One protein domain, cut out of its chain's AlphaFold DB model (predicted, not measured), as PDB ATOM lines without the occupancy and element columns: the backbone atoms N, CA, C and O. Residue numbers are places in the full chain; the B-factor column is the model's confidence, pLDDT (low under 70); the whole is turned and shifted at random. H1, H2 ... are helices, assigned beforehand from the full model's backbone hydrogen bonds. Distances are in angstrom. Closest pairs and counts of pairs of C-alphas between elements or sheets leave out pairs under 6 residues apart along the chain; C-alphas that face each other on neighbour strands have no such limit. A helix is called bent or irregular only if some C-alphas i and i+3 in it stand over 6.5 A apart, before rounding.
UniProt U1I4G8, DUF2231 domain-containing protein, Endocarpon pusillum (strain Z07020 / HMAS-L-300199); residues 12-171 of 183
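This is residues 12 to 171 of the 183 residues of the protein "DUF2231 domain-containing protein" of Endocarpon pusillum (strain Z07020 / HMAS-L-300199) (UniProt U1I4G8). The domain is a long rod, a bundle of four helical pieces running up and down, in which H3b, the long arm of the bent helix H3, reaches along most of the length and packs on H2 and H4, while H5 packs on H2 and H4 away from H3b. At one end the short arm H3a turns off and crosses the end of H2, and the two long links lie at opposite ends of the rod. The printed part has 160 residues with five named helices, in the order H1, H2, H3, H4, H5, and no named strand; the class is all helix. The whole is loose, with a radius of gyration of the C-alphas of 18.8 A, and spans 63 by 27 by 24 A.

H3, residues 45 to 90, was assigned by its hydrogen bonds as one helix but is bent, with C-alphas 52 and 55 standing 7.6 A apart. Its arm H3b, residues 55 to 90, is 50.7 A long, from C-alpha 55 at (7.389, 66.154, 6.429) to C-alpha 90 at (8.828, 16.720, -4.844), with a kink of 28 degrees near residue 75. The arm H3a, residues 45 to 52, is 12.4 A long and irregular, with C-alphas 49 and 52 standing 7.0 A apart. H4, residues 102 to 128, is 38.6 A long. H5, residues 143 to 168, is 37.9 A long, has a kink of 27 degrees near residue 153 and ends with C-alpha 168 at (-3.778, 27.810, 0.420). H2, residues 17 to 39, is 30.8 A long, and H1, residues 12 to 15, is 5.0 A long.

H3, taken whole, is the hub, touching three other helices. H3a and H3b are about perpendicular, at 81 degrees. H3b and H4 form a helical hairpin at a shallow tilt of 28 degrees, closest at the C-alphas of Ile 69 and Ile 118, 5.8 A. H4 and H5 form another at 25 degrees, closest at the C-alphas of His 110 and Ser 159, 5.3 A. H2 touches H5 at a shallow tilt of 33 degrees, only just short of steep, opposite ways; the closest C-alphas, of Trp 27 and Ser 149, are 4.5 A apart. H2 touches H3b, opposite ways, at 37 degrees, only just steep; the closest C-alphas, of Ser 26 and Ser 61, are 4.1 A apart. H3b and H5 are apart. H2 touches H3a with residues 36 to 37 alone, the closest C-alphas being those of Val 36 and Ala 47, 5.0 A. H1 touches residues 71 to 82 of H3b, with the C-alphas of His 12 and Thr 78 closest at 4.9 A. Every O i to N i+4 pair is within hydrogen-bond range in H2 and H4, against 3 of 4 in H3a, 31 of 32 in H3b and 21 of 22 in H5; H1 is too short for such a pair.

The two C-alphas farthest apart, of Asp 96 and Leu 135, are 65.0 A apart. The links H3 to H4, 11 residues, and H4 to H5, 14 residues, are long. The printed part has no cut, and no printed residue is under 70 in pLDDT.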
ATOM      1  N   HIS A  12       9.219  31.230   6.947       90.94
ATOM      2  CA  HIS A  12       8.969  32.186   5.861       90.94
ATOM      3  C   HIS A  12       7.557  32.798   5.869       90.94
ATOM      4  O   HIS A  12       7.472  34.021   5.797       90.94
ATOM      5  N   PRO A  13       6.452  32.036   6.059       87.31
ATOM      6  CA  PRO A  13       5.125  32.637   6.164       87.31
ATOM      7  C   PRO A  13       5.015  33.679   7.277       87.31
ATOM      8  O   PRO A  13       4.249  34.617   7.138       87.31
ATOM      9  N   ALA A  14       5.782  33.569   8.365       89.50
ATOM     10  CA  ALA A  14       5.800  34.609   9.387       89.50
ATOM     11  C   ALA A  14       6.618  35.827   8.931       89.50
ATOM     12  O   ALA A  14       6.178  36.962   9.097       89.50
ATOM     13  N   THR A  15       7.785  35.609   8.321       93.06
ATOM     14  CA  THR A  15       8.709  36.702   7.990       93.06
ATOM     15  C   THR A  15       8.267  37.547   6.799       93.06
ATOM     16  O   THR A  15       8.564  38.735   6.796       93.06
ATOM     17  N   VAL A  16       7.521  36.997   5.831       94.50
ATOM     18  CA  VAL A  16       7.096  37.745   4.624       94.50
ATOM     19  C   VAL A  16       6.199  38.946   4.913       94.50
ATOM     20  O   VAL A  16       6.176  39.891   4.130       94.50
ATOM     21  N   HIS A  17       5.486  38.954   6.039       95.75
ATOM     22  CA  HIS A  17       4.573  40.045   6.377       95.75
ATOM     23  C   HIS A  17       5.312  41.357   6.657       95.75
ATOM     24  O   HIS A  17       4.780  42.424   6.367       95.75
ATOM     25  N   PHE A  18       6.540  41.290   7.178       97.38
ATOM     26  CA  PHE A  18       7.333  42.475   7.498       97.38
ATOM     27  C   PHE A  18       7.700  43.290   6.249       97.38
ATOM     28  O   PHE A  18       7.288  44.452   6.185       97.38
ATOM     29  N   PRO A  19       8.390  42.738   5.228       98.00
ATOM     30  CA  PRO A  19       8.695  43.511   4.032       98.00
ATOM     31  C   PRO A  19       7.428  43.940   3.298       98.00
ATOM     32  O   PRO A  19       7.375  45.072   2.828       98.00
ATOM     33  N   ILE A  20       6.382  43.104   3.255       97.69
ATOM     34  CA  ILE A  20       5.110  43.481   2.623       97.69
ATOM     35  C   ILE A  20       4.525  44.724   3.295       97.69
ATOM     36  O   ILE A  20       4.210  45.691   2.602       97.69
ATOM     37  N   ALA A  21       4.409  44.729   4.625       98.44
ATOM     38  CA  ALA A  21       3.850  45.856   5.363       98.44
ATOM     39  C   ALA A  21       4.688  47.124   5.163       98.44
ATOM     40  O   ALA A  21       4.166  48.156   4.748       98.44
ATOM     41  N   PHE A  22       5.998  47.034   5.384       98.75
ATOM     42  CA  PHE A  22       6.891  48.185   5.324       98.75
ATOM     43  C   PHE A  22       7.023  48.789   3.919       98.75
ATOM     44  O   PHE A  22       6.986  50.013   3.766       98.75
ATOM     45  N   LEU A  23       7.135  47.958   2.878       98.62
ATOM     46  CA  LEU A  23       7.212  48.440   1.497       98.62
ATOM     47  C   LEU A  23       5.875  49.008   1.022       98.62
ATOM     48  O   LEU A  23       5.865  50.057   0.382       98.62
ATOM     49  N   THR A  24       4.756  48.378   1.399       98.69
ATOM     50  CA  THR A  24       3.416  48.923   1.133       98.69
ATOM     51  C   THR A  24       3.276  50.303   1.762       98.69
ATOM     52  O   THR A  24       2.948  51.257   1.062       98.69
ATOM     53  N   THR A  25       3.608  50.448   3.049       98.69
ATOM     54  CA  THR A  25       3.573  51.745   3.735       98.69
ATOM     55  C   THR A  25       4.442  52.778   3.028       98.69
ATOM     56  O   THR A  25       3.962  53.876   2.754       98.69
ATOM     57  N   SER A  26       5.693  52.451   2.688       98.62
ATOM     58  CA  SER A  26       6.570  53.421   2.026       98.62
ATOM     59  C   SER A  26       6.030  53.866   0.669       98.62
ATOM     60  O   SER A  26       5.888  55.063   0.433       98.62
ATOM     61  N   TRP A  27       5.700  52.929  -0.218       98.69
ATOM     62  CA  TRP A  27       5.267  53.283  -1.568       98.69
ATOM     63  C   TRP A  27       3.906  53.975  -1.578       98.69
ATOM     64  O   TRP A  27       3.709  54.914  -2.344       98.69
ATOM     65  N   THR A  28       2.981  53.591  -0.694       98.62
ATOM     66  CA  THR A  28       1.719  54.324  -0.529       98.62
ATOM     67  C   THR A  28       1.964  55.761  -0.071       98.62
ATOM     68  O   THR A  28       1.339  56.674  -0.609       98.62
ATOM     69  N   LEU A  29       2.875  55.990   0.877       98.44
ATOM     70  CA  LEU A  29       3.183  57.338   1.358       98.44
ATOM     71  C   LEU A  29       3.911  58.192   0.309       98.44
ATOM     72  O   LEU A  29       3.632  59.385   0.218       98.44
ATOM     73  N   ASP A  30       4.770  57.602  -0.525       98.12
ATOM     74  CA  ASP A  30       5.404  58.303  -1.652       98.12
ATOM     75  C   ASP A  30       4.363  58.743  -2.698       98.12
ATOM     76  O   ASP A  30       4.390  59.879  -3.183       98.12
ATOM     77  N   LEU A  31       3.400  57.868  -3.012       98.31
ATOM     78  CA  LEU A  31       2.284  58.197  -3.903       98.31
ATOM     79  C   LEU A  31       1.368  59.259  -3.294       98.31
ATOM     80  O   LEU A  31       0.950  60.176  -3.998       98.31
ATOM     81  N   LEU A  32       1.087  59.170  -1.991       97.50
ATOM     82  CA  LEU A  32       0.280  60.152  -1.274       97.50
ATOM     83  C   LEU A  32       0.955  61.526  -1.252       97.50
ATOM     84  O   LEU A  32       0.292  62.527  -1.515       97.50
ATOM     85  N   TYR A  33       2.267  61.571  -1.000       96.19
ATOM     86  CA  TYR A  33       3.058  62.795  -1.089       96.19
ATOM     87  C   TYR A  33       2.894  63.433  -2.469       96.19
ATOM     88  O   TYR A  33       2.442  64.572  -2.565       96.19
ATOM     89  N   SER A  34       3.144  62.673  -3.543       96.62
ATOM     90  CA  SER A  34       3.001  63.191  -4.907       96.62
ATOM     91  C   SER A  34       1.569  63.609  -5.239       96.62
ATOM     92  O   SER A  34       1.367  64.591  -5.953       96.62
ATOM     93  N   ALA A  35       0.567  62.883  -4.741       96.56
ATOM     94  CA  ALA A  35      -0.828  63.240  -4.946       96.56
ATOM     95  C   ALA A  35      -1.137  64.609  -4.324       96.56
ATOM     96  O   ALA A  35      -1.718  65.462  -4.989       96.56
ATOM     97  N   VAL A  36      -0.702  64.846  -3.085       96.31
ATOM     98  CA  VAL A  36      -0.937  66.110  -2.373       96.31
ATOM     99  C   VAL A  36      -0.138  67.268  -2.974       96.31
ATOM    100  O   VAL A  36      -0.673  68.370  -3.072       96.31
ATOM    101  N   THR A  37       1.115  67.050  -3.384       93.44
ATOM    102  CA  THR A  37       1.983  68.140  -3.859       93.44
ATOM    103  C   THR A  37       1.800  68.474  -5.337       93.44
ATOM    104  O   THR A  37       1.956  69.636  -5.707       93.44
ATOM    105  N   ASN A  38       1.489  67.480  -6.179       94.06
ATOM    106  CA  ASN A  38       1.574  67.622  -7.639       94.06
ATOM    107  C   ASN A  38       0.258  67.362  -8.385       94.06
ATOM    108  O   ASN A  38       0.127  67.806  -9.522       94.06
ATOM    109  N   VAL A  39      -0.697  66.626  -7.802       94.50
ATOM    110  CA  VAL A  39      -1.902  66.165  -8.525       94.50
ATOM    111  C   VAL A  39      -3.169  66.857  -8.035       94.50
ATOM    112  O   VAL A  39      -3.984  67.314  -8.835       94.50
ATOM    113  N   LEU A  40      -3.369  66.924  -6.720       94.56
ATOM    114  CA  LEU A  40      -4.585  67.466  -6.129       94.56
ATOM    115  C   LEU A  40      -4.571  69.004  -6.146       94.56
ATOM    116  O   LEU A  40      -3.563  69.620  -5.792       94.56
ATOM    117  N   PRO A  41      -5.701  69.660  -6.470       93.25
ATOM    118  CA  PRO A  41      -5.818  71.107  -6.335       93.25
ATOM    119  C   PRO A  41      -5.616  71.551  -4.883       93.25
ATOM    120  O   PRO A  41      -6.122  70.912  -3.963       93.25
ATOM    121  N   ARG A  42      -4.995  72.718  -4.655       87.06
ATOM    122  CA  ARG A  42      -4.800  73.275  -3.296       87.06
ATOM    123  C   ARG A  42      -6.102  73.504  -2.517       87.06
ATOM    124  O   ARG A  42      -6.089  73.588  -1.292       87.06
ATOM    125  N   SER A  43      -7.233  73.633  -3.206       91.62
ATOM    126  CA  SER A  43      -8.550  73.767  -2.579       91.62
ATOM    127  C   SER A  43      -9.085  72.450  -2.002       91.62
ATOM    128  O   SER A  43      -9.972  72.506  -1.147       91.62
ATOM    129  N   ASN A  44      -8.543  71.301  -2.426       96.62
ATOM    130  CA  ASN A  44      -8.972  69.966  -2.026       96.62
ATOM    131  C   ASN A  44      -8.803  69.749  -0.510       96.62
ATOM    132  O   ASN A  44      -7.768  70.078   0.073       96.62
ATOM    133  N   SER A  45      -9.829  69.188   0.133       94.81
ATOM    134  CA  SER A  45      -9.869  68.981   1.587       94.81
ATOM    135  C   SER A  45      -8.792  68.015   2.085       94.81
ATOM    136  O   SER A  45      -8.189  68.267   3.128       94.81
ATOM    137  N   LEU A  46      -8.500  66.954   1.327       92.44
ATOM    138  CA  LEU A  46      -7.441  66.002   1.652       92.44
ATOM    139  C   LEU A  46      -6.069  66.674   1.566       92.44
ATOM    140  O   LEU A  46      -5.277  66.562   2.498       92.44
ATOM    141  N   ALA A  47      -5.819  67.435   0.494       94.31
ATOM    142  CA  ALA A  47      -4.564  68.165   0.328       94.31
ATOM    143  C   ALA A  47      -4.339  69.166   1.473       94.31
ATOM    144  O   ALA A  47      -3.264  69.179   2.070       94.31
ATOM    145  N   LYS A  48      -5.364  69.942   1.849       95.31
ATOM    146  CA  LYS A  48      -5.301  70.867   2.994       95.31
ATOM    147  C   LYS A  48      -5.018  70.158   4.315       95.31
ATOM    148  O   LYS A  48      -4.206  70.643   5.093       95.31
ATOM    149  N   SER A  49      -5.671  69.023   4.553       95.44
ATOM    150  CA  SER A  49      -5.530  68.279   5.809       95.44
ATOM    151  C   SER A  49      -4.157  67.617   5.939       95.44
ATOM    152  O   SER A  49      -3.611  67.549   7.033       95.44
ATOM    153  N   LEU A  50      -3.583  67.141   4.830       94.81
ATOM    154  CA  LEU A  50      -2.310  66.417   4.839       94.81
ATOM    155  C   LEU A  50      -1.081  67.306   4.643       94.81
ATOM    156  O   LEU A  50      -0.003  66.917   5.086       94.81
ATOM    157  N   SER A  51      -1.220  68.484   4.023       93.06
ATOM    158  CA  SER A  51      -0.092  69.397   3.757       93.06
ATOM    159  C   SER A  51       0.776  69.680   4.995       93.06
ATOM    160  O   SER A  51       1.996  69.560   4.880       93.06
ATOM    161  N   PRO A  52       0.210  69.968   6.189       93.50
ATOM    162  CA  PRO A  52       1.010  70.210   7.394       93.50
ATOM    163  C   PRO A  52       1.786  68.981   7.887       93.50
ATOM    164  O   PRO A  52       2.741  69.114   8.646       93.50
ATOM    165  N   HIS A  53       1.374  67.780   7.478       95.12
ATOM    166  CA  HIS A  53       1.932  66.511   7.940       95.12
ATOM    167  C   HIS A  53       2.888  65.866   6.931       95.12
ATOM    168  O   HIS A  53       3.500  64.848   7.254       95.12
ATOM    169  N   LEU A  54       3.057  66.446   5.735       93.62
ATOM    170  CA  LEU A  54       3.927  65.892   4.693       93.62
ATOM    171  C   LEU A  54       5.356  65.593   5.173       93.62
ATOM    172  O   LEU A  54       5.821  64.497   4.867       93.62
ATOM    173  N   PRO A  55       6.035  66.457   5.956       93.81
ATOM    174  CA  PRO A  55       7.389  66.154   6.429       93.81
ATOM    175  C   PRO A  55       7.444  64.888   7.294       93.81
ATOM    176  O   PRO A  55       8.340  64.060   7.155       93.81
ATOM    177  N   THR A  56       6.449  64.682   8.157       95.62
ATOM    178  CA  THR A  56       6.356  63.469   8.980       95.62
ATOM    179  C   THR A  56       6.065  62.239   8.124       95.62
ATOM    180  O   THR A  56       6.663  61.183   8.327       95.62
ATOM    181  N   LEU A  57       5.167  62.359   7.142       96.12
ATOM    182  CA  LEU A  57       4.809  61.255   6.249       96.12
ATOM    183  C   LEU A  57       5.999  60.802   5.393       96.12
ATOM    184  O   LEU A  57       6.194  59.599   5.214       96.12
ATOM    185  N   THR A  58       6.830  61.727   4.906       96.25
ATOM    186  CA  THR A  58       8.030  61.375   4.134       96.25
ATOM    187  C   THR A  58       9.101  60.727   5.006       96.25
ATOM    188  O   THR A  58       9.724  59.764   4.565       96.25
ATOM    189  N   VAL A  59       9.250  61.141   6.268       95.81
ATOM    190  CA  VAL A  59      10.117  60.453   7.244       95.81
ATOM    191  C   VAL A  59       9.642  59.017   7.499       95.81
ATOM    192  O   VAL A  59      10.447  58.083   7.436       95.81
ATOM    193  N   ILE A  60       8.340  58.809   7.726       97.69
ATOM    194  CA  ILE A  60       7.765  57.465   7.912       97.69
ATOM    195  C   ILE A  60       7.974  56.619   6.656       97.69
ATOM    196  O   ILE A  60       8.395  55.465   6.765       97.69
ATOM    197  N   SER A  61       7.743  57.183   5.466       98.00
ATOM    198  CA  SER A  61       8.055  56.504   4.206       98.00
ATOM    199  C   SER A  61       9.534  56.130   4.129       98.00
ATOM    200  O   SER A  61       9.869  54.995   3.775       98.00
ATOM    201  N   HIS A  62      10.427  57.059   4.495       97.69
ATOM    202  CA  HIS A  62      11.869  56.870   4.430       97.69
ATOM    203  C   HIS A  62      12.317  55.633   5.203       97.69
ATOM    204  O   HIS A  62      12.909  54.715   4.625       97.69
ATOM    205  N   TYR A  63      11.970  55.593   6.488       97.75
ATOM    206  CA  TYR A  63      12.352  54.506   7.380       97.75
ATOM    207  C   TYR A  63      11.593  53.213   7.102       97.75
ATOM    208  O   TYR A  63      12.187  52.141   7.207       97.75
ATOM    209  N   SER A  64      10.332  53.285   6.667       98.62
ATOM    210  CA  SER A  64       9.592  52.087   6.256       98.62
ATOM    211  C   SER A  64      10.278  51.394   5.080       98.62
ATOM    212  O   SER A  64      10.447  50.184   5.110       98.62
ATOM    213  N   LEU A  65      10.791  52.122   4.085       98.62
ATOM    214  CA  LEU A  65      11.545  51.488   2.993       98.62
ATOM    215  C   LEU A  65      12.797  50.763   3.490       98.62
ATOM    216  O   LEU A  65      13.062  49.645   3.058       98.62
ATOM    217  N   ILE A  66      13.549  51.377   4.410       98.38
ATOM    218  CA  ILE A  66      14.750  50.769   4.998       98.38
ATOM    219  C   ILE A  66      14.376  49.484   5.743       98.38
ATOM    220  O   ILE A  66      14.980  48.438   5.510       98.38
ATOM    221  N   LEU A  67      13.345  49.530   6.591       98.56
ATOM    222  CA  LEU A  67      12.849  48.354   7.310       98.56
ATOM    223  C   LEU A  67      12.332  47.271   6.351       98.56
ATOM    224  O   LEU A  67      12.557  46.082   6.586       98.56
ATOM    225  N   GLY A  68      11.701  47.670   5.247       98.69
ATOM    226  CA  GLY A  68      11.263  46.775   4.180       98.69
ATOM    227  C   GLY A  68      12.425  46.050   3.504       98.69
ATOM    228  O   GLY A  68      12.367  44.837   3.332       98.69
ATOM    229  N   ILE A  69      13.519  46.755   3.206       98.56
ATOM    230  CA  ILE A  69      14.744  46.155   2.654       98.56
ATOM    231  C   ILE A  69      15.351  45.161   3.652       98.56
ATOM    232  O   ILE A  69      15.599  44.005   3.306       98.56
ATOM    233  N   LEU A  70      15.557  45.584   4.904       98.25
ATOM    234  CA  LEU A  70      16.194  44.761   5.939       98.25
ATOM    235  C   LEU A  70      15.399  43.481   6.230       98.25
ATOM    236  O   LEU A  70      15.957  42.383   6.252       98.25
ATOM    237  N   SER A  71      14.083  43.602   6.411       98.00
ATOM    238  CA  SER A  71      13.203  42.446   6.626       98.00
ATOM    239  C   SER A  71      12.997  41.601   5.360       98.00
ATOM    240  O   SER A  71      12.755  40.391   5.447       98.00
ATOM    241  N   GLY A  72      13.163  42.208   4.182       97.62
ATOM    242  CA  GLY A  72      13.195  41.537   2.887       97.62
ATOM    243  C   GLY A  72      14.306  40.499   2.806       97.62
ATOM    244  O   GLY A  72      14.033  39.349   2.470       97.62
ATOM    245  N   PHE A  73      15.527  40.845   3.224       95.81
ATOM    246  CA  PHE A  73      16.645  39.894   3.264       95.81
ATOM    247  C   PHE A  73      16.341  38.656   4.116       95.81
ATOM    248  O   PHE A  73      16.580  37.527   3.685       95.81
ATOM    249  N   VAL A  74      15.749  38.845   5.300       94.75
ATOM    250  CA  VAL A  74      15.343  37.727   6.170       94.75
ATOM    251  C   VAL A  74      14.292  36.848   5.479       94.75
ATOM    252  O   VAL A  74      14.355  35.615   5.534       94.75
ATOM    253  N   SER A  75      13.336  37.466   4.787       95.69
ATOM    254  CA  SER A  75      12.280  36.756   4.059       95.69
ATOM    255  C   SER A  75      12.808  35.974   2.857       95.69
ATOM    256  O   SER A  75      12.377  34.841   2.648       95.69
ATOM    257  N   ILE A  76      13.775  36.523   2.119       95.31
ATOM    258  CA  ILE A  76      14.436  35.851   0.990       95.31
ATOM    259  C   ILE A  76      15.170  34.600   1.477       95.31
ATOM    260  O   ILE A  76      14.966  33.512   0.938       95.31
ATOM    261  N   VAL A  77      15.968  34.714   2.545       94.56
ATOM    262  CA  VAL A  77      16.730  33.578   3.095       94.56
ATOM    263  C   VAL A  77      15.795  32.455   3.551       94.56
ATOM    264  O   VAL A  77      15.983  31.287   3.198       94.56
ATOM    265  N   THR A  78      14.754  32.795   4.314       93.25
ATOM    266  CA  THR A  78      13.786  31.800   4.802       93.25
ATOM    267  C   THR A  78      12.951  31.196   3.667       93.25
ATOM    268  O   THR A  78      12.643  30.001   3.711       93.25
ATOM    269  N   GLY A  79      12.620  31.978   2.637       92.81
ATOM    270  CA  GLY A  79      11.891  31.529   1.448       92.81
ATOM    271  C   GLY A  79      12.715  30.580   0.588       92.81
ATOM    272  O   GLY A  79      12.236  29.508   0.223       92.81
ATOM    273  N   GLY A  80      13.988  30.906   0.359       92.00
ATOM    274  CA  GLY A  80      14.936  30.044  -0.346       92.00
ATOM    275  C   GLY A  80      15.100  28.682   0.332       92.00
ATOM    276  O   GLY A  80      15.058  27.646  -0.333       92.00
ATOM    277  N   ALA A  81      15.183  28.653   1.666       91.06
ATOM    278  CA  ALA A  81      15.226  27.399   2.421       91.06
ATOM    279  C   ALA A  81      13.949  26.551   2.237       91.06
ATOM    280  O   ALA A  81      14.026  25.324   2.109       91.06
ATOM    281  N   GLN A  82      12.770  27.179   2.188       90.56
ATOM    282  CA  GLN A  82      11.509  26.471   1.936       90.56
ATOM    283  C   GLN A  82      11.378  25.980   0.499       90.56
ATOM    284  O   GLN A  82      10.962  24.839   0.292       90.56
ATOM    285  N   LEU A  83      11.776  26.794  -0.478       91.81
ATOM    286  CA  LEU A  83      11.819  26.415  -1.885       91.81
ATOM    287  C   LEU A  83      12.759  25.223  -2.102       91.81
ATOM    288  O   LEU A  83      12.360  24.231  -2.709       91.81
ATOM    289  N   SER A  84      13.963  25.272  -1.525       91.25
ATOM    290  CA  SER A  84      14.935  24.175  -1.573       91.25
ATOM    291  C   SER A  84      14.352  22.873  -1.020       91.25
ATOM    292  O   SER A  84      14.429  21.828  -1.672       91.25
ATOM    293  N   LYS A  85      13.689  22.922   0.142       88.50
ATOM    294  CA  LYS A  85      13.055  21.737   0.733       88.50
ATOM    295  C   LYS A  85      11.856  21.243  -0.083       88.50
ATOM    296  O   LYS A  85      11.669  20.037  -0.214       88.50
ATOM    297  N   MET A  86      11.063  22.144  -0.664       89.00
ATOM    298  CA  MET A  86       9.963  21.774  -1.561       89.00
ATOM    299  C   MET A  86      10.478  21.020  -2.794       89.00
ATOM    300  O   MET A  86       9.925  19.975  -3.141       89.00
ATOM    301  N   ILE A  87      11.538  21.530  -3.424       90.94
ATOM    302  CA  ILE A  87      12.177  20.898  -4.584       90.94
ATOM    303  C   ILE A  87      12.788  19.553  -4.193       90.94
ATOM    304  O   ILE A  87      12.560  18.564  -4.883       90.94
ATOM    305  N   SER A  88      13.488  19.487  -3.059       89.69
ATOM    306  CA  SER A  88      14.110  18.247  -2.573       89.69
ATOM    307  C   SER A  88      13.084  17.141  -2.306       89.69
ATOM    308  O   SER A  88      13.379  15.969  -2.507       89.69
ATOM    309  N   ASN A  89      11.868  17.502  -1.882       86.50
ATOM    310  CA  ASN A  89      10.824  16.533  -1.550       86.50
ATOM    311  C   ASN A  89       9.959  16.101  -2.744       86.50
ATOM    312  O   ASN A  89       9.354  15.035  -2.691       86.50
ATOM    313  N   GLY A  90       9.803  16.946  -3.767       85.81
ATOM    314  CA  GLY A  90       8.828  16.720  -4.844       85.81
ATOM    315  C   GLY A  90       9.382  16.793  -6.263       85.81
ATOM    316  O   GLY A  90       8.648  16.502  -7.206       85.81
ATOM    317  N   GLY A  91      10.640  17.198  -6.430       91.69
ATOM    318  CA  GLY A  91      11.218  17.525  -7.727       91.69
ATOM    319  C   GLY A  91      10.641  18.804  -8.344       91.69
ATOM    320  O   GLY A  91       9.678  19.399  -7.854       91.69
ATOM    321  N   ILE A  92      11.261  19.230  -9.445       94.19
ATOM    322  CA  ILE A  92      10.876  20.430 -10.209       94.19
ATOM    323  C   ILE A  92       9.826  20.095 -11.277       94.19
ATOM    324  O   ILE A  92       8.951  20.914 -11.562       94.19
ATOM    325  N   TYR A  93       9.894  18.886 -11.832       95.38
ATOM    326  CA  TYR A  93       9.079  18.437 -12.956       95.38
ATOM    327  C   TYR A  93       8.016  17.419 -12.530       95.38
ATOM    328  O   TYR A  93       8.139  16.761 -11.490       95.38
ATOM    329  N   GLU A  94       6.956  17.323 -13.328       93.12
ATOM    330  CA  GLU A  94       5.989  16.228 -13.283       93.12
ATOM    331  C   GLU A  94       6.624  14.910 -13.773       93.12
ATOM    332  O   GLU A  94       7.801  14.858 -14.133       93.12
ATOM    333  N   ALA A  95       5.848  13.823 -13.777       90.81
ATOM    334  CA  ALA A  95       6.326  12.494 -14.179       90.81
ATOM    335  C   ALA A  95       6.849  12.434 -15.629       90.81
ATOM    336  O   ALA A  95       7.647  11.560 -15.954       90.81
ATOM    337  N   ASP A  96       6.431  13.369 -16.486       91.44
ATOM    338  CA  ASP A  96       6.908  13.494 -17.865       91.44
ATOM    339  C   ASP A  96       8.335  14.068 -17.983       91.44
ATOM    340  O   ASP A  96       8.895  14.102 -19.080       91.44
ATOM    341  N   GLY A  97       8.918  14.549 -16.876       90.00
ATOM    342  CA  GLY A  97      10.255  15.141 -16.814       90.00
ATOM    343  C   GLY A  97      10.420  16.468 -17.566       90.00
ATOM    344  O   GLY A  97      11.530  16.994 -17.616       90.00
ATOM    345  N   LYS A  98       9.350  17.017 -18.154       91.75
ATOM    346  CA  LYS A  98       9.386  18.206 -19.024       91.75
ATOM    347  C   LYS A  98       8.508  19.330 -18.495       91.75
ATOM    348  O   LYS A  98       8.882  20.500 -18.575       91.75
ATOM    349  N   THR A  99       7.356  18.989 -17.929       93.69
ATOM    350  CA  THR A  99       6.395  19.966 -17.425       93.69
ATOM    351  C   THR A  99       6.771  20.354 -16.004       93.69
ATOM    352  O   THR A  99       6.802  19.520 -15.101       93.69
ATOM    353  N   MET A 100       7.082  21.634 -15.780       93.38
ATOM    354  CA  MET A 100       7.364  22.132 -14.433       93.38
ATOM    355  C   MET A 100       6.096  22.076 -13.584       93.38
ATOM    356  O   MET A 100       5.044  22.573 -13.993       93.38
ATOM    357  N   ARG A 101       6.212  21.534 -12.369       93.44
ATOM    358  CA  ARG A 101       5.093  21.477 -11.426       93.44
ATOM    359  C   ARG A 101       4.564  22.884 -11.169       93.44
ATOM    360  O   ARG A 101       5.336  23.779 -10.815       93.44
ATOM    361  N   GLN A 102       3.248  23.071 -11.244       94.44
ATOM    362  CA  GLN A 102       2.647  24.404 -11.126       94.44
ATOM    363  C   GLN A 102       3.022  25.110  -9.809       94.44
ATOM    364  O   GLN A 102       3.328  26.297  -9.813       94.44
ATOM    365  N   LYS A 103       3.101  24.372  -8.691       93.31
ATOM    366  CA  LYS A 103       3.550  24.914  -7.396       93.31
ATOM    367  C   LYS A 103       4.991  25.446  -7.421       93.31
ATOM    368  O   LYS A 103       5.279  26.453  -6.786       93.31
ATOM    369  N   VAL A 104       5.887  24.794  -8.168       95.06
ATOM    370  CA  VAL A 104       7.293  25.205  -8.306       95.06
ATOM    371  C   VAL A 104       7.387  26.432  -9.209       95.06
ATOM    372  O   VAL A 104       8.058  27.395  -8.854       95.06
ATOM    373  N   LYS A 105       6.629  26.448 -10.313       96.19
ATOM    374  CA  LYS A 105       6.506  27.620 -11.188       96.19
ATOM    375  C   LYS A 105       6.008  28.845 -10.417       96.19
ATOM    376  O   LYS A 105       6.641  29.895 -10.474       96.19
ATOM    377  N   THR A 106       4.921  28.707  -9.658       97.19
ATOM    378  CA  THR A 106       4.392  29.792  -8.819       97.19
ATOM    379  C   THR A 106       5.420  30.254  -7.788       97.19
ATOM    380  O   THR A 106       5.565  31.455  -7.590       97.19
ATOM    381  N   ALA A 107       6.173  29.334  -7.174       96.06
ATOM    382  CA  ALA A 107       7.210  29.690  -6.209       96.06
ATOM    383  C   ALA A 107       8.358  30.484  -6.844       96.06
ATOM    384  O   ALA A 107       8.805  31.458  -6.247       96.06
ATOM    385  N   PHE A 108       8.802  30.122  -8.051       97.31
ATOM    386  CA  PHE A 108       9.827  30.890  -8.761       97.31
ATOM    387  C   PHE A 108       9.344  32.280  -9.163       97.31
ATOM    388  O   PHE A 108      10.080  33.244  -8.975       97.31
ATOM    389  N   VAL A 109       8.111  32.405  -9.668       98.00
ATOM    390  CA  VAL A 109       7.546  33.721 -10.008       98.00
ATOM    391  C   VAL A 109       7.410  34.578  -8.749       98.00
ATOM    392  O   VAL A 109       7.867  35.715  -8.739       98.00
ATOM    393  N   HIS A 110       6.860  34.025  -7.666       97.50
ATOM    394  CA  HIS A 110       6.745  34.716  -6.382       97.50
ATOM    395  C   HIS A 110       8.111  35.166  -5.840       97.50
ATOM    396  O   HIS A 110       8.276  36.332  -5.484       97.50
ATOM    397  N   ALA A 111       9.100  34.269  -5.796       96.81
ATOM    398  CA  ALA A 111      10.443  34.596  -5.321       96.81
ATOM    399  C   ALA A 111      11.086  35.685  -6.190       96.81
ATOM    400  O   ALA A 111      11.477  36.726  -5.670       96.81
ATOM    401  N   GLY A 112      11.087  35.506  -7.515       97.56
ATOM    402  CA  GLY A 112      11.679  36.467  -8.443       97.56
ATOM    403  C   GLY A 112      11.034  37.853  -8.364       97.56
ATOM    404  O   GLY A 112      11.737  38.860  -8.363       97.56
ATOM    405  N   MET A 113       9.707  37.927  -8.231       97.75
ATOM    406  CA  MET A 113       9.014  39.205  -8.057       97.75
ATOM    407  C   MET A 113       9.394  39.907  -6.749       97.75
ATOM    408  O   MET A 113       9.573  41.124  -6.746       97.75
ATOM    409  N   ASN A 114       9.533  39.165  -5.646       97.56
ATOM    410  CA  ASN A 114       9.969  39.751  -4.378       97.56
ATOM    411  C   ASN A 114      11.436  40.189  -4.424       97.56
ATOM    412  O   ASN A 114      11.750  41.268  -3.930       97.56
ATOM    413  N   ASP A 115      12.318  39.422  -5.063       96.94
ATOM    414  CA  ASP A 115      13.724  39.804  -5.226       96.94
ATOM    415  C   ASP A 115      13.841  41.116  -6.015       96.94
ATOM    416  O   ASP A 115      14.528  42.048  -5.589       96.94
ATOM    417  N   VAL A 116      13.089  41.249  -7.116       98.00
ATOM    418  CA  VAL A 116      12.995  42.503  -7.883       98.00
ATOM    419  C   VAL A 116      12.426  43.638  -7.030       98.00
ATOM    420  O   VAL A 116      12.931  44.759  -7.103       98.00
ATOM    421  N   ALA A 117      11.413  43.373  -6.201       98.00
ATOM    422  CA  ALA A 117      10.843  44.367  -5.295       98.00
ATOM    423  C   ALA A 117      11.880  44.878  -4.278       98.00
ATOM    424  O   ALA A 117      11.982  46.089  -4.078       98.00
ATOM    425  N   ILE A 118      12.695  43.993  -3.688       98.31
ATOM    426  CA  ILE A 118      13.764  44.377  -2.752       98.31
ATOM    427  C   ILE A 118      14.877  45.155  -3.459       98.31
ATOM    428  O   ILE A 118      15.311  46.190  -2.951       98.31
ATOM    429  N   LEU A 119      15.308  44.720  -4.647       98.31
ATOM    430  CA  LEU A 119      16.307  45.448  -5.438       98.31
ATOM    431  C   LEU A 119      15.811  46.845  -5.823       98.31
ATOM    432  O   LEU A 119      16.536  47.832  -5.694       98.31
ATOM    433  N   THR A 120      14.549  46.942  -6.233       98.12
ATOM    434  CA  THR A 120      13.911  48.209  -6.586       98.12
ATOM    435  C   THR A 120      13.747  49.110  -5.361       98.12
ATOM    436  O   THR A 120      13.976  50.316  -5.450       98.12
ATOM    437  N   ALA A 121      13.424  48.547  -4.195       98.50
ATOM    438  CA  ALA A 121      13.395  49.280  -2.934       98.50
ATOM    439  C   ALA A 121      14.784  49.823  -2.560       98.50
ATOM    440  O   ALA A 121      14.908  51.000  -2.219       98.50
ATOM    441  N   ALA A 122      15.837  49.012  -2.686       98.56
ATOM    442  CA  ALA A 122      17.213  49.437  -2.435       98.56
ATOM    443  C   ALA A 122      17.653  50.556  -3.393       98.56
ATOM    444  O   ALA A 122      18.234  51.553  -2.959       98.56
ATOM    445  N   PHE A 123      17.310  50.441  -4.679       98.44
ATOM    446  CA  PHE A 123      17.548  51.497  -5.660       98.44
ATOM    447  C   PHE A 123      16.756  52.775  -5.340       98.44
ATOM    448  O   PHE A 123      17.313  53.870  -5.367       98.44
ATOM    449  N   SER A 124      15.482  52.647  -4.957       98.06
ATOM    450  CA  SER A 124      14.641  53.768  -4.518       98.06
ATOM    451  C   SER A 124      15.268  54.504  -3.328       98.06
ATOM    452  O   SER A 124      15.402  55.731  -3.351       98.06
ATOM    453  N   TRP A 125      15.736  53.762  -2.318       98.12
ATOM    454  CA  TRP A 125      16.454  54.325  -1.175       98.12
ATOM    455  C   TRP A 125      17.716  55.062  -1.625       98.12
ATOM    456  O   TRP A 125      17.918  56.216  -1.241       98.12
ATOM    457  N   TRP A 126      18.522  54.433  -2.485       97.88
ATOM    458  CA  TRP A 126      19.746  55.021  -3.020       97.88
ATOM    459  C   TRP A 126      19.466  56.361  -3.707       97.88
ATOM    460  O   TRP A 126      20.109  57.353  -3.372       97.88
ATOM    461  N   VAL A 127      18.482  56.428  -4.603       96.56
ATOM    462  CA  VAL A 127      18.150  57.661  -5.337       96.56
ATOM    463  C   VAL A 127      17.663  58.777  -4.406       96.56
ATOM    464  O   VAL A 127      18.026  59.932  -4.610       96.56
ATOM    465  N   ARG A 128      16.882  58.460  -3.364       95.31
ATOM    466  CA  ARG A 128      16.283  59.495  -2.502       95.31
ATOM    467  C   ARG A 128      17.122  59.926  -1.311       95.31
ATOM    468  O   ARG A 128      16.836  60.977  -0.759       95.31
ATOM    469  N   ARG A 129      18.135  59.160  -0.888       93.12
ATOM    470  CA  ARG A 129      18.843  59.392   0.393       93.12
ATOM    471  C   ARG A 129      19.463  60.787   0.560       93.12
ATOM    472  O   ARG A 129      19.677  61.205   1.686       93.12
ATOM    473  N   GLY A 130      19.772  61.475  -0.542       91.62
ATOM    474  CA  GLY A 130      20.308  62.842  -0.536       91.62
ATOM    475  C   GLY A 130      19.277  63.932  -0.844       91.62
ATOM    476  O   GLY A 130      19.628  65.105  -0.841       91.62
ATOM    477  N   ASN A 131      18.025  63.568  -1.130       95.00
ATOM    478  CA  ASN A 131      16.971  64.511  -1.491       95.00
ATOM    479  C   ASN A 131      16.272  65.028  -0.228       95.00
ATOM    480  O   ASN A 131      15.218  64.530   0.170       95.00
ATOM    481  N   VAL A 132      16.919  65.983   0.432       93.06
ATOM    482  CA  VAL A 132      16.497  66.528   1.725       93.06
ATOM    483  C   VAL A 132      15.788  67.865   1.521       93.06
ATOM    484  O   VAL A 132      16.315  68.759   0.861       93.06
ATOM    485  N   ASP A 133      14.599  68.010   2.102       89.38
ATOM    486  CA  ASP A 133      13.886  69.282   2.149       89.38
ATOM    487  C   ASP A 133      14.628  70.277   3.055       89.38
ATOM    488  O   ASP A 133      14.943  69.982   4.207       89.38
ATOM    489  N   VAL A 134      14.911  71.469   2.528       85.62
ATOM    490  CA  VAL A 134      15.785  72.459   3.180       85.62
ATOM    491  C   VAL A 134      15.159  73.051   4.446       85.62
ATOM    492  O   VAL A 134      15.878  73.453   5.357       85.62
ATOM    493  N   LEU A 135      13.828  73.110   4.518       84.31
ATOM    494  CA  LEU A 135      13.119  73.732   5.636       84.31
ATOM    495  C   LEU A 135      12.890  72.750   6.784       84.31
ATOM    496  O   LEU A 135      12.873  73.146   7.948       84.31
ATOM    497  N   THR A 136      12.692  71.478   6.458       84.94
ATOM    498  CA  THR A 136      12.260  70.454   7.416       84.94
ATOM    499  C   THR A 136      13.331  69.410   7.707       84.94
ATOM    500  O   THR A 136      13.197  68.655   8.668       84.94
ATOM    501  N   GLY A 137      14.384  69.337   6.890       86.06
ATOM    502  CA  GLY A 137      15.412  68.301   6.974       86.06
ATOM    503  C   GLY A 137      14.905  66.897   6.618       86.06
ATOM    504  O   GLY A 137      15.640  65.922   6.779       86.06
ATOM    505  N   ALA A 138      13.660  66.762   6.151       89.50
ATOM    506  CA  ALA A 138      13.061  65.476   5.823       89.50
ATOM    507  C   ALA A 138      13.557  64.962   4.464       89.50
ATOM    508  O   ALA A 138      13.645  65.716   3.497       89.50
ATOM    509  N   VAL A 139      13.830  63.658   4.363       93.44
ATOM    510  CA  VAL A 139      14.127  63.017   3.073       93.44
ATOM    511  C   VAL A 139      12.825  62.848   2.296       93.44
ATOM    512  O   VAL A 139      11.961  62.073   2.705       93.44
ATOM    513  N   VAL A 140      12.683  63.547   1.170       95.50
ATOM    514  CA  VAL A 140      11.455  63.553   0.362       95.50
ATOM    515  C   VAL A 140      11.612  62.704  -0.907       95.50
ATOM    516  O   VAL A 140      12.709  62.614  -1.470       95.50
ATOM    517  N   PRO A 141      10.545  62.042  -1.388       96.50
ATOM    518  CA  PRO A 141      10.625  61.233  -2.600       96.50
ATOM    519  C   PRO A 141      10.850  62.107  -3.843       96.50
ATOM    520  O   PRO A 141      10.241  63.163  -4.005       96.50
ATOM    521  N   THR A 142      11.720  61.645  -4.741       96.38
ATOM    522  CA  THR A 142      11.904  62.232  -6.080       96.38
ATOM    523  C   THR A 142      10.834  61.719  -7.049       96.38
ATOM    524  O   THR A 142      10.163  60.720  -6.777       96.38
ATOM    525  N   THR A 143      10.734  62.312  -8.243       95.88
ATOM    526  CA  THR A 143       9.890  61.787  -9.333       95.88
ATOM    527  C   THR A 143      10.186  60.315  -9.639       95.88
ATOM    528  O   THR A 143       9.264  59.521  -9.821       95.88
ATOM    529  N   THR A 144      11.460  59.910  -9.626       97.00
ATOM    530  CA  THR A 144      11.856  58.509  -9.823       97.00
ATOM    531  C   THR A 144      11.297  57.602  -8.725       97.00
ATOM    532  O   THR A 144      10.823  56.509  -9.025       97.00
ATOM    533  N   ASN A 145      11.282  58.049  -7.465       98.12
ATOM    534  CA  ASN A 145      10.709  57.271  -6.359       98.12
ATOM    535  C   ASN A 145       9.197  57.103  -6.486       98.12
ATOM    536  O   ASN A 145       8.677  56.031  -6.182       98.12
ATOM    537  N   VAL A 146       8.500  58.136  -6.959       97.94
ATOM    538  CA  VAL A 146       7.054  58.081  -7.202       97.94
ATOM    539  C   VAL A 146       6.739  57.069  -8.306       97.94
ATOM    540  O   VAL A 146       5.858  56.232  -8.125       97.94
ATOM    541  N   LEU A 147       7.499  57.073  -9.409       98.12
ATOM    542  CA  LEU A 147       7.347  56.088 -10.489       98.12
ATOM    543  C   LEU A 147       7.635  54.661 -10.014       98.12
ATOM    544  O   LEU A 147       6.859  53.746 -10.289       98.12
ATOM    545  N   ILE A 148       8.717  54.479  -9.253       98.31
ATOM    546  CA  ILE A 148       9.036  53.196  -8.622       98.31
ATOM    547  C   ILE A 148       7.873  52.733  -7.743       98.31
ATOM    548  O   ILE A 148       7.444  51.588  -7.864       98.31
ATOM    549  N   SER A 149       7.344  53.613  -6.894       98.31
ATOM    550  CA  SER A 149       6.236  53.302  -5.987       98.31
ATOM    551  C   SER A 149       4.970  52.904  -6.747       98.31
ATOM    552  O   SER A 149       4.339  51.906  -6.403       98.31
ATOM    553  N   ALA A 150       4.639  53.626  -7.823       98.19
ATOM    554  CA  ALA A 150       3.463  53.370  -8.654       98.19
ATOM    555  C   ALA A 150       3.492  51.983  -9.314       98.19
ATOM    556  O   ALA A 150       2.454  51.333  -9.422       98.19
ATOM    557  N   LEU A 151       4.672  51.521  -9.738       98.19
ATOM    558  CA  LEU A 151       4.843  50.221 -10.395       98.19
ATOM    559  C   LEU A 151       5.064  49.077  -9.397       98.19
ATOM    560  O   LEU A 151       4.569  47.962  -9.588       98.19
ATOM    561  N   SER A 152       5.810  49.337  -8.325       98.25
ATOM    562  CA  SER A 152       6.230  48.295  -7.383       98.25
ATOM    563  C   SER A 152       5.110  47.894  -6.435       98.25
ATOM    564  O   SER A 152       4.989  46.714  -6.122       98.25
ATOM    565  N   LEU A 153       4.251  48.835  -6.029       98.38
ATOM    566  CA  LEU A 153       3.127  48.549  -5.138       98.38
ATOM    567  C   LEU A 153       2.161  47.489  -5.703       98.38
ATOM    568  O   LEU A 153       1.976  46.465  -5.043       98.38
ATOM    569  N   PRO A 154       1.578  47.641  -6.909       98.19
ATOM    570  CA  PRO A 154       0.712  46.601  -7.468       98.19
ATOM    571  C   PRO A 154       1.470  45.291  -7.723       98.19
ATOM    572  O   PRO A 154       0.921  44.215  -7.491       98.19
ATOM    573  N   SER A 155       2.742  45.365  -8.130       98.06
ATOM    574  CA  SER A 155       3.587  44.180  -8.339       98.06
ATOM    575  C   SER A 155       3.802  43.387  -7.044       98.06
ATOM    576  O   SER A 155       3.710  42.160  -7.046       98.06
ATOM    577  N   LEU A 156       4.033  44.072  -5.921       98.25
ATOM    578  CA  LEU A 156       4.179  43.459  -4.602       98.25
ATOM    579  C   LEU A 156       2.874  42.819  -4.131       98.25
ATOM    580  O   LEU A 156       2.904  41.694  -3.638       98.25
ATOM    581  N   LEU A 157       1.733  43.489  -4.319       97.88
ATOM    582  CA  LEU A 157       0.425  42.932  -3.955       97.88
ATOM    583  C   LEU A 157       0.082  41.689  -4.788       97.88
ATOM    584  O   LEU A 157      -0.400  40.698  -4.242       97.88
ATOM    585  N   TYR A 158       0.392  41.693  -6.087       98.31
ATOM    586  CA  TYR A 158       0.250  40.500  -6.924       98.31
ATOM    587  C   TYR A 158       1.191  39.375  -6.476       98.31
ATOM    588  O   TYR A 158       0.778  38.222  -6.363       98.31
ATOM    589  N   SER A 159       2.444  39.698  -6.146       97.88
ATOM    590  CA  SER A 159       3.372  38.713  -5.589       97.88
ATOM    591  C   SER A 159       2.861  38.127  -4.265       97.88
ATOM    592  O   SER A 159       2.972  36.919  -4.042       97.88
ATOM    593  N   ALA A 160       2.237  38.939  -3.408       97.19
ATOM    594  CA  ALA A 160       1.612  38.482  -2.168       97.19
ATOM    595  C   ALA A 160       0.444  37.510  -2.426       97.19
ATOM    596  O   ALA A 160       0.353  36.489  -1.743       97.19
ATOM    597  N   ASP A 161      -0.387  37.748  -3.450       97.44
ATOM    598  CA  ASP A 161      -1.424  36.799  -3.896       97.44
ATOM    599  C   ASP A 161      -0.823  35.449  -4.334       97.44
ATOM    600  O   ASP A 161      -1.316  34.387  -3.942       97.44
ATOM    601  N   LEU A 162       0.294  35.457  -5.072       97.56
ATOM    602  CA  LEU A 162       1.014  34.221  -5.412       97.56
ATOM    603  C   LEU A 162       1.530  33.491  -4.161       97.56
ATOM    604  O   LEU A 162       1.451  32.261  -4.095       97.56
ATOM    605  N   GLY A 163       2.000  34.239  -3.160       95.12
ATOM    606  CA  GLY A 163       2.352  33.720  -1.835       95.12
ATOM    607  C   GLY A 163       1.165  33.031  -1.154       95.12
ATOM    608  O   GLY A 163       1.279  31.894  -0.693       95.12
ATOM    609  N   GLY A 164      -0.006  33.672  -1.182       94.50
ATOM    610  CA  GLY A 164      -1.267  33.094  -0.716       94.50
ATOM    611  C   GLY A 164      -1.615  31.794  -1.444       94.50
ATOM    612  O   GLY A 164      -1.878  30.780  -0.798       94.50
ATOM    613  N   LYS A 165      -1.527  31.766  -2.779       95.19
ATOM    614  CA  LYS A 165      -1.762  30.553  -3.587       95.19
ATOM    615  C   LYS A 165      -0.819  29.406  -3.216       95.19
ATOM    616  O   LYS A 165      -1.260  28.258  -3.158       95.19
ATOM    617  N   LEU A 166       0.457  29.682  -2.929       93.62
ATOM    618  CA  LEU A 166       1.402  28.655  -2.466       93.62
ATOM    619  C   LEU A 166       0.938  27.994  -1.167       93.62
ATOM    620  O   LEU A 166       0.997  26.769  -1.049       93.62
ATOM    621  N   VAL A 167       0.440  28.786  -0.221       92.06
ATOM    622  CA  VAL A 167      -0.031  28.287   1.073       92.06
ATOM    623  C   VAL A 167      -1.381  27.584   0.939       92.06
ATOM    624  O   VAL A 167      -1.500  26.415   1.308       92.06
ATOM    625  N   TYR A 168      -2.386  28.266   0.390       91.38
ATOM    626  CA  TYR A 168      -3.778  27.810   0.420       91.38
ATOM    627  C   TYR A 168      -4.117  26.792  -0.671       91.38
ATOM    628  O   TYR A 168      -4.896  25.879  -0.411       91.38
ATOM    629  N   ASN A 169      -3.503  26.884  -1.856       92.94
ATOM    630  CA  ASN A 169      -3.821  25.981  -2.969       92.94
ATOM    631  C   ASN A 169      -2.822  24.824  -3.077       92.94
ATOM    632  O   ASN A 169      -3.190  23.733  -3.505       92.94
ATOM    633  N   TYR A 170      -1.558  25.049  -2.704       90.56
ATOM    634  CA  TYR A 170      -0.495  24.042  -2.838       90.56
ATOM    635  C   TYR A 170       0.039  23.508  -1.504       90.56
ATOM    636  O   TYR A 170       0.896  22.621  -1.504       90.56
ATOM    637  N   GLY A 171      -0.452  24.009  -0.366       86.88
ATOM    638  CA  GLY A 171      -0.085  23.513   0.961       86.88
ATOM    639  C   GLY A 171       1.382  23.744   1.336       86.88
ATOM    640  O   GLY A 171       1.917  23.031   2.196       86.88
TER     641      GLY A 171